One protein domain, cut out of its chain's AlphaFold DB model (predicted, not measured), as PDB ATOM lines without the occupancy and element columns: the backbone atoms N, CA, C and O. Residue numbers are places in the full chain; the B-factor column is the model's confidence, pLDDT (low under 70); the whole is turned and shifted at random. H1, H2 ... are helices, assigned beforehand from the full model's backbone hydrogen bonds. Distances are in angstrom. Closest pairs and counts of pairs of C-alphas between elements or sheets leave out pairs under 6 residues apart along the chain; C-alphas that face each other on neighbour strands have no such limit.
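Overview. This is residues 16 to 85 of the 501 residues of the protein "F-box domain-containing protein" of Blyttiomyces helicus (UniProt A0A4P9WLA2). One long helix, H4, makes a free arm beside a small body where H3 packs on H1 and H2; residues 63 to 70 and 72 to 85 stick out. The printed part has 70 residues with four named helices, H1 to H4, and no named strand: all helix. It is loose, with a radius of gyration of the C-alphas of 14.7 A, spanning 37 by 29 by 17 A.

Arrangement. Look first at H4, residues 65 to 85, apart from H1, residues 16 to 24, H2, residues 38 to 42, and H3, residues 46 to 58. H3 touches H1, the same way at a steep tilt of 42 degrees; their closest C-alphas, Gln 19 and Ala 51, are 5.3 A apart. H3 touches H2, closest at C-alphas 49 and 42, 4.6 A. Every O i to N i+4 pair is within hydrogen-bond range in H1, H2 and H4; H3 has 7 of 9.

Along the chain. Find C-alpha 65 at (115.050, 185.029, 131.835); H4 runs 30.3 A to C-alpha 85. H1 starts at (148.984, 194.596, 136.997) and spans 12.4 A, H2 6.3 A, H3 19.3 A.

Size, cuts and confidence. The farthest C-alphas, Glu 32 and Asn 84, are 44.0 A apart. The printed part has no cut; the link H1 to H2 is long. Residues 27 to 36 have pLDDT under 70.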
ATOM      1  N   GLU A  16     149.369 193.569 137.969       94.00
ATOM      2  CA  GLU A  16     148.984 194.596 136.997       94.00
ATOM      3  C   GLU A  16     149.040 194.059 135.560       94.00
ATOM      4  O   GLU A  16     148.102 194.262 134.789       94.00
ATOM      5  N   LEU A  17     150.095 193.306 135.214       95.25
ATOM      6  CA  LEU A  17     150.228 192.668 133.900       95.25
ATOM      7  C   LEU A  17     149.204 191.546 133.723       95.25
ATOM      8  O   LEU A  17     148.603 191.420 132.659       95.25
ATOM      9  N   VAL A  18     148.942 190.768 134.781       93.94
ATOM     10  CA  VAL A  18     147.879 189.751 134.770       93.94
ATOM     11  C   VAL A  18     146.521 190.415 134.508       93.94
ATOM     12  O   VAL A  18     145.792 189.994 133.612       93.94
ATOM     13  N   GLN A  19     146.198 191.506 135.213       92.38
ATOM     14  CA  GLN A  19     144.983 192.283 134.953       92.38
ATOM     15  C   GLN A  19     144.927 192.838 133.526       92.38
ATOM     16  O   GLN A  19     143.855 192.812 132.929       92.38
ATOM     17  N   GLN A  20     146.036 193.334 132.973       93.44
ATOM     18  CA  GLN A  20     146.073 193.849 131.604       93.44
ATOM     19  C   GLN A  20     145.751 192.750 130.578       93.44
ATOM     20  O   GLN A  20     144.857 192.943 129.752       93.44
ATOM     21  N   VAL A  21     146.352 191.562 130.707       92.69
ATOM     22  CA  VAL A  21     146.032 190.391 129.865       92.69
ATOM     23  C   VAL A  21     144.542 190.024 129.948       92.69
ATOM     24  O   VAL A  21     143.918 189.729 128.928       92.69
ATOM     25  N   PHE A  22     143.933 190.092 131.137       91.44
ATOM     26  CA  PHE A  22     142.492 189.866 131.313       91.44
ATOM     27  C   PHE A  22     141.603 191.017 130.797       91.44
ATOM     28  O   PHE A  22     140.439 190.779 130.473       91.44
ATOM     29  N   ARG A  23     142.105 192.255 130.687       89.38
ATOM     30  CA  ARG A  23     141.371 193.373 130.060       89.38
ATOM     31  C   ARG A  23     141.359 193.263 128.536       89.38
ATOM     32  O   ARG A  23     140.313 193.513 127.941       89.38
ATOM     33  N   GLU A  24     142.493 192.891 127.943       89.69
ATOM     34  CA  GLU A  24     142.698 192.776 126.490       89.69
ATOM     35  C   GLU A  24     142.035 191.526 125.885       89.69
ATOM     36  O   GLU A  24     141.613 191.538 124.726       89.69
ATOM     37  N   ARG A  25     141.872 190.453 126.672       85.44
ATOM     38  CA  ARG A  25     141.015 189.314 126.310       85.44
ATOM     39  C   ARG A  25     139.569 189.791 126.121       85.44
ATOM     40  O   ARG A  25     138.940 190.300 127.044       85.44
ATOM     41  N   SER A  26     139.044 189.592 124.915       73.88
ATOM     42  CA  SER A  26     137.635 189.836 124.601       73.88
ATOM     43  C   SER A  26     136.736 188.790 125.264       73.88
ATOM     44  O   SER A  26     137.097 187.615 125.313       73.88
ATOM     45  N   ASP A  27     135.517 189.176 125.656       69.44
ATOM     46  CA  ASP A  27     134.446 188.266 126.114       69.44
ATOM     47  C   ASP A  27     133.860 187.430 124.947       69.44
ATOM     48  O   ASP A  27     132.653 187.177 124.872       69.44
ATOM     49  N   SER A  28     134.683 187.083 123.952       56.94
ATOM     50  CA  SER A  28     134.262 186.704 122.607       56.94
ATOM     51  C   SER A  28     133.704 185.287 122.538       56.94
ATOM     52  O   SER A  28     134.292 184.380 121.958       56.94
ATOM     53  N   ARG A  29     132.459 185.145 122.996       54.22
ATOM     54  CA  ARG A  29     131.541 184.063 122.614       54.22
ATOM     55  C   ARG A  29     130.996 184.250 121.184       54.22
ATOM     56  O   ARG A  29     129.836 183.946 120.921       54.22
ATOM     57  N   ALA A  30     131.813 184.809 120.291       53.44
ATOM     58  CA  ALA A  30     131.607 184.716 118.853       53.44
ATOM     59  C   ALA A  30     131.908 183.262 118.475       53.44
ATOM     60  O   ALA A  30     132.976 182.759 118.821       53.44
ATOM     61  N   GLU A  31     130.946 182.585 117.849       50.91
ATOM     62  CA  GLU A  31     130.784 181.117 117.895       50.91
ATOM     63  C   GLU A  31     131.923 180.289 117.265       50.91
ATOM     64  O   GLU A  31     131.923 179.069 117.383       50.91
ATOM     65  N   GLU A  32     132.921 180.938 116.664       53.94
ATOM     66  CA  GLU A  32     134.027 180.312 115.926       53.94
ATOM     67  C   GLU A  32     135.422 180.671 116.479       53.94
ATOM     68  O   GLU A  32     136.438 180.197 115.971       53.94
ATOM     69  N   SER A  33     135.524 181.509 117.521       52.59
ATOM     70  CA  SER A  33     136.833 181.923 118.046       52.59
ATOM     71  C   SER A  33     137.374 180.907 119.063       52.59
ATOM     72  O   SER A  33     136.879 180.821 120.185       52.59
ATOM     73  N   HIS A  34     138.434 180.173 118.701       54.47
ATOM     74  CA  HIS A  34     139.144 179.212 119.569       54.47
ATOM     75  C   HIS A  34     139.905 179.855 120.756       54.47
ATOM     76  O   HIS A  34     140.821 179.250 121.319       54.47
ATOM     77  N   PHE A  35     139.576 181.090 121.143       54.72
ATOM     78  CA  PHE A  35     140.217 181.746 122.275       54.72
ATOM     79  C   PHE A  35     139.788 181.101 123.591       54.72
ATOM     80  O   PHE A  35     138.605 180.906 123.863       54.72
ATOM     81  N   SER A  36     140.783 180.787 124.418       59.88
ATOM     82  CA  SER A  36     140.599 180.202 125.747       59.88
ATOM     83  C   SER A  36     139.661 181.075 126.585       59.88
ATOM     84  O   SER A  36     139.964 182.252 126.814       59.88
ATOM     85  N   ASP A  37     138.557 180.481 127.048       78.31
ATOM     86  CA  ASP A  37     137.593 181.078 127.980       78.31
ATOM     87  C   ASP A  37     138.341 181.714 129.165       78.31
ATOM     88  O   ASP A  37     139.276 181.109 129.698       78.31
ATOM     89  N   LEU A  38     137.919 182.901 129.609       82.69
ATOM     90  CA  LEU A  38     138.427 183.574 130.814       82.69
ATOM     91  C   LEU A  38     138.426 182.639 132.043       82.69
ATOM     92  O   LEU A  38     139.292 182.742 132.910       82.69
ATOM     93  N   ARG A  39     137.484 181.687 132.089       81.06
ATOM     94  CA  ARG A  39     137.395 180.625 133.105       81.06
ATOM     95  C   ARG A  39     138.498 179.572 132.997       81.06
ATOM     96  O   ARG A  39     138.896 178.997 134.002       81.06
ATOM     97  N   SER A  40     138.997 179.293 131.794       84.19
ATOM     98  CA  SER A  40     140.129 178.376 131.611       84.19
ATOM     99  C   SER A  40     141.431 179.020 132.092       84.19
ATOM    100  O   SER A  40     142.197 178.392 132.818       84.19
ATOM    101  N   THR A  41     141.642 180.307 131.796       84.81
ATOM    102  CA  THR A  41     142.809 181.060 132.273       84.81
ATOM    103  C   THR A  41     142.772 181.341 133.777       84.81
ATOM    104  O   THR A  41     143.837 181.387 134.388       84.81
ATOM    105  N   SER A  42     141.598 181.442 134.417       87.06
ATOM    106  CA  SER A  42     141.514 181.560 135.884       87.06
ATOM    107  C   SER A  42     141.988 180.314 136.641       87.06
ATOM    108  O   SER A  42     142.369 180.426 137.801       87.06
ATOM    109  N   LEU A  43     141.970 179.136 136.004       87.44
ATOM    110  CA  LEU A  43     142.385 177.865 136.615       87.44
ATOM    111  C   LEU A  43     143.894 177.594 136.505       87.44
ATOM    112  O   LEU A  43     144.398 176.714 137.195       87.44
ATOM    113  N   VAL A  44     144.622 178.343 135.668       87.31
ATOM    114  CA  VAL A  44     146.063 178.128 135.438       87.31
ATOM    115  C   VAL A  44     146.894 178.472 136.675       87.31
ATOM    116  O   VAL A  44     147.882 177.797 136.954       87.31
ATOM    117  N   TYR A  45     146.520 179.519 137.421       89.19
ATOM    118  CA  TYR A  45     147.270 179.946 138.601       89.19
ATOM    119  C   TYR A  45     146.395 180.666 139.629       89.19
ATOM    120  O   TYR A  45     145.568 181.509 139.290       89.19
ATOM    121  N   ARG A  46     146.651 180.425 140.919       86.19
ATOM    122  CA  ARG A  46     145.865 181.014 142.019       86.19
ATOM    123  C   ARG A  46     145.954 182.547 142.098       86.19
ATOM    124  O   ARG A  46     145.035 183.192 142.584       86.19
ATOM    125  N   THR A  47     147.036 183.152 141.603       88.31
ATOM    126  CA  THR A  47     147.147 184.623 141.501       88.31
ATOM    127  C   THR A  47     146.378 185.202 140.310       88.31
ATOM    128  O   THR A  47     146.111 186.398 140.291       88.31
ATOM    129  N   TRP A  48     146.001 184.374 139.329       93.12
ATOM    130  CA  TRP A  48     145.187 184.782 138.180       93.12
ATOM    131  C   TRP A  48     143.689 184.728 138.503       93.12
ATOM    132  O   TRP A  48     142.919 185.485 137.920       93.12
ATOM    133  N   GLU A  49     143.285 183.899 139.470       91.31
ATOM    134  CA  GLU A  49     141.903 183.756 139.948       91.31
ATOM    135  C   GLU A  49     141.258 185.106 140.313       91.31
ATOM    136  O   GLU A  49     140.124 185.372 139.915       91.31
ATOM    137  N   SER A  50     141.976 185.988 141.020       89.00
ATOM    138  CA  SER A  50     141.454 187.293 141.452       89.00
ATOM    139  C   SER A  50     141.251 188.263 140.284       89.00
ATOM    140  O   SER A  50     140.195 188.887 140.185       89.00
ATOM    141  N   ALA A  51     142.222 188.354 139.371       90.25
ATOM    142  CA  ALA A  51     142.153 189.206 138.184       90.25
ATOM    143  C   ALA A  51     141.078 188.724 137.194       90.25
ATOM    144  O   ALA A  51     140.283 189.527 136.700       90.25
ATOM    145  N   ALA A  52     141.002 187.410 136.964       89.81
ATOM    146  CA  ALA A  52     139.975 186.798 136.133       89.81
ATOM    147  C   ALA A  52     138.578 186.987 136.732       89.81
ATOM    148  O   ALA A  52     137.661 187.401 136.029       89.81
ATOM    149  N   SER A  53     138.419 186.747 138.040       88.00
ATOM    150  CA  SER A  53     137.149 186.953 138.740       88.00
ATOM    151  C   SER A  53     136.707 188.408 138.650       88.00
ATOM    152  O   SER A  53     135.576 188.664 138.251       88.00
ATOM    153  N   ALA A  54     137.593 189.364 138.952       87.94
ATOM    154  CA  ALA A  54     137.286 190.787 138.828       87.94
ATOM    155  C   ALA A  54     136.764 191.123 137.421       87.94
ATOM    156  O   ALA A  54     135.731 191.778 137.297       87.94
ATOM    157  N   ARG A  55     137.402 190.596 136.366       85.75
ATOM    158  CA  ARG A  55     136.946 190.783 134.984       85.75
ATOM    159  C   ARG A  55     135.576 190.151 134.725       85.75
ATOM    160  O   ARG A  55     134.672 190.862 134.290       85.75
ATOM    161  N   ILE A  56     135.404 188.866 135.040       86.19
ATOM    162  CA  ILE A  56     134.157 188.108 134.839       86.19
ATOM    163  C   ILE A  56     132.973 188.792 135.541       86.19
ATOM    164  O   ILE A  56     131.892 188.891 134.965       86.19
ATOM    165  N   TRP A  57     133.174 189.314 136.754       82.88
ATOM    166  CA  TRP A  57     132.125 189.998 137.513       82.88
ATOM    167  C   TRP A  57     131.811 191.414 137.011       82.88
ATOM    168  O   TRP A  57     130.690 191.871 137.218       82.88
ATOM    169  N   THR A  58     132.729 192.099 136.312       81.81
ATOM    170  CA  THR A  58     132.420 193.414 135.708       81.81
ATOM    171  C   THR A  58     131.455 193.351 134.523       81.81
ATOM    172  O   THR A  58     130.871 194.378 134.182       81.81
ATOM    173  N   HIS A  59     131.273 192.190 133.882       75.19
ATOM    174  CA  HIS A  59     130.482 192.096 132.652       75.19
ATOM    175  C   HIS A  59     129.730 190.758 132.515       75.19
ATOM    176  O   HIS A  59     130.029 189.909 131.675       75.19
ATOM    177  N   VAL A  60     128.702 190.569 133.349       83.62
ATOM    178  CA  VAL A  60     127.817 189.394 133.289       83.62
ATOM    179  C   VAL A  60     126.609 189.685 132.390       83.62
ATOM    180  O   VAL A  60     125.594 190.213 132.839       83.62
ATOM    181  N   VAL A  61     126.693 189.319 131.107       85.44
ATOM    182  CA  VAL A  61     125.571 189.461 130.159       85.44
ATOM    183  C   VAL A  61     124.630 188.256 130.250       85.44
ATOM    184  O   VAL A  61     124.899 187.187 129.696       85.44
ATOM    185  N   ILE A  62     123.491 188.438 130.917       91.31
ATOM    186  CA  ILE A  62     122.444 187.421 131.044       91.31
ATOM    187  C   ILE A  62     121.428 187.600 129.906       91.31
ATOM    188  O   ILE A  62     120.708 188.589 129.864       91.31
ATOM    189  N   ARG A  63     121.391 186.654 128.957       89.25
ATOM    190  CA  ARG A  63     120.596 186.770 127.712       89.25
ATOM    191  C   ARG A  63     119.206 186.124 127.753       89.25
ATOM    192  O   ARG A  63     118.499 186.182 126.755       89.25
ATOM    193  N   THR A  64     118.842 185.442 128.839       92.44
ATOM    194  CA  THR A  64     117.564 184.722 128.955       92.44
ATOM    195  C   THR A  64     117.029 184.787 130.379       92.44
ATOM    196  O   THR A  64     117.791 184.637 131.337       92.44
ATOM    197  N   ASP A  65     115.711 184.916 130.526       91.25
ATOM    198  CA  ASP A  65     115.050 185.029 131.835       91.25
ATOM    199  C   ASP A  65     115.319 183.801 132.714       91.25
ATOM    200  O   ASP A  65     115.593 183.916 133.905       91.25
ATOM    201  N   ARG A  66     115.385 182.606 132.108       92.94
ATOM    202  CA  ARG A  66     115.758 181.364 132.805       92.94
ATOM    203  C   ARG A  66     117.184 181.395 133.371       92.94
ATOM    204  O   ARG A  66     117.446 180.752 134.386       92.94
ATOM    205  N   ALA A  67     118.118 182.092 132.721       88.94
ATOM    206  CA  ALA A  67     119.468 182.282 133.249       88.94
ATOM    207  C   ALA A  67     119.508 183.378 134.326       88.94
ATOM    208  O   ALA A  67     120.273 183.242 135.280       88.94
ATOM    209  N   LEU A  68     118.659 184.407 134.215       92.56
ATOM    210  CA  LEU A  68     118.506 185.450 135.235       92.56
ATOM    211  C   LEU A  68     117.919 184.879 136.525       92.56
ATOM    212  O   LEU A  68     118.497 185.085 137.588       92.56
ATOM    213  N   GLN A  69     116.848 184.090 136.425       92.00
ATOM    214  CA  GLN A  69     116.237 183.424 137.572       92.00
ATOM    215  C   GLN A  69     117.260 182.542 138.296       92.00
ATOM    216  O   GLN A  69     117.526 182.765 139.470       92.00
ATOM    217  N   LYS A  70     117.953 181.650 137.571       93.50
ATOM    218  CA  LYS A  70     119.026 180.819 138.149       93.50
ATOM    219  C   LYS A  70     120.124 181.640 138.828       93.50
ATOM    220  O   LYS A  70     120.630 181.238 139.871       93.50
ATOM    221  N   PHE A  71     120.519 182.770 138.240       92.06
ATOM    222  CA  PHE A  71     121.516 183.658 138.834       92.06
ATOM    223  C   PHE A  71     121.024 184.257 140.160       92.06
ATOM    224  O   PHE A  71     121.757 184.236 141.151       92.06
ATOM    225  N   MET A  72     119.775 184.729 140.192       93.69
ATOM    226  CA  MET A  72     119.127 185.236 141.401       93.69
ATOM    227  C   MET A  72     119.007 184.141 142.467       93.69
ATOM    228  O   MET A  72     119.434 184.364 143.598       93.69
ATOM    229  N   ASP A  73     118.540 182.944 142.110       91.56
ATOM    230  CA  ASP A  73     118.419 181.798 143.021       91.56
ATOM    231  C   ASP A  73     119.779 181.462 143.670       91.56
ATOM    232  O   ASP A  73     119.898 181.365 144.894       91.56
ATOM    233  N   CYS A  74     120.851 181.381 142.868       90.12
ATOM    234  CA  CYS A  74     122.214 181.177 143.367       90.12
ATOM    235  C   CYS A  74     122.693 182.318 144.284       90.12
ATOM    236  O   CYS A  74     123.393 182.062 145.274       90.12
ATOM    237  N   ALA A  75     122.326 183.569 143.994       84.94
ATOM    238  CA  ALA A  75     122.649 184.718 144.838       84.94
ATOM    239  C   ALA A  75     121.887 184.684 146.176       84.94
ATOM    240  O   ALA A  75     122.485 184.956 147.221       84.94
ATOM    241  N   HIS A  76     120.610 184.288 146.175       86.88
ATOM    242  CA  HIS A  76     119.803 184.101 147.384       86.88
ATOM    243  C   HIS A  76     120.372 182.990 148.277       86.88
ATOM    244  O   HIS A  76     120.633 183.242 149.455       86.88
ATOM    245  N   VAL A  77     120.684 181.813 147.718       87.56
ATOM    246  CA  VAL A  77     121.344 180.714 148.453       87.56
ATOM    247  C   VAL A  77     122.690 181.164 149.035       87.56
ATOM    248  O   VAL A  77     123.005 180.876 150.192       87.56
ATOM    249  N   SER A  78     123.475 181.934 148.274       83.44
ATOM    250  CA  SER A  78     124.763 182.468 148.737       83.44
ATOM    251  C   SER A  78     124.619 183.474 149.885       83.44
ATOM    252  O   SER A  78     125.451 183.483 150.794       83.44
ATOM    253  N   ARG A  79     123.571 184.312 149.876       80.12
ATOM    254  CA  ARG A  79     123.258 185.246 150.973       80.12
ATOM    255  C   ARG A  79     122.785 184.508 152.224       80.12
ATOM    256  O   ARG A  79     123.354 184.741 153.287       80.12
ATOM    257  N   ALA A  80     121.841 183.575 152.090       80.75
ATOM    258  CA  ALA A  80     121.355 182.750 153.198       80.75
ATOM    259  C   ALA A  80     122.504 181.975 153.869       80.75
ATOM    260  O   ALA A  80     122.668 182.014 155.087       80.75
ATOM    261  N   LYS A  81     123.396 181.370 153.074       81.88
ATOM    262  CA  LYS A  81     124.581 180.677 153.595       81.88
ATOM    263  C   LYS A  81     125.529 181.604 154.366       81.88
ATOM    264  O   LYS A  81     126.101 181.176 155.362       81.88
ATOM    265  N   ARG A  82     125.703 182.863 153.937       78.25
ATOM    266  CA  ARG A  82     126.513 183.847 154.680       78.25
ATOM    267  C   ARG A  82     125.849 184.254 155.992       78.25
ATOM    268  O   ARG A  82     126.543 184.271 157.001       78.25
ATOM    269  N   ALA A  83     124.540 184.514 155.999       76.56
ATOM    270  CA  ALA A  83     123.796 184.822 157.224       76.56
ATOM    271  C   ALA A  83     123.979 183.716 158.281       76.56
ATOM    272  O   ALA A  83     124.389 184.001 159.405       76.56
ATOM    273  N   ASN A  84     123.832 182.450 157.881       72.75
ATOM    274  CA  ASN A  84     123.992 181.303 158.780       72.75
ATOM    275  C   ASN A  84     125.433 181.143 159.315       72.75
ATOM    276  O   ASN A  84     125.622 180.673 160.434       72.75
ATOM    277  N   VAL A  85     126.461 181.548 158.556       77.69
ATOM    278  CA  VAL A  85     127.865 181.529 159.022       77.69
ATOM    279  C   VAL A  85     128.132 182.603 160.084       77.69
ATOM    280  O   VAL A  85     128.933 182.367 160.985       77.69
TER     281      VAL A  85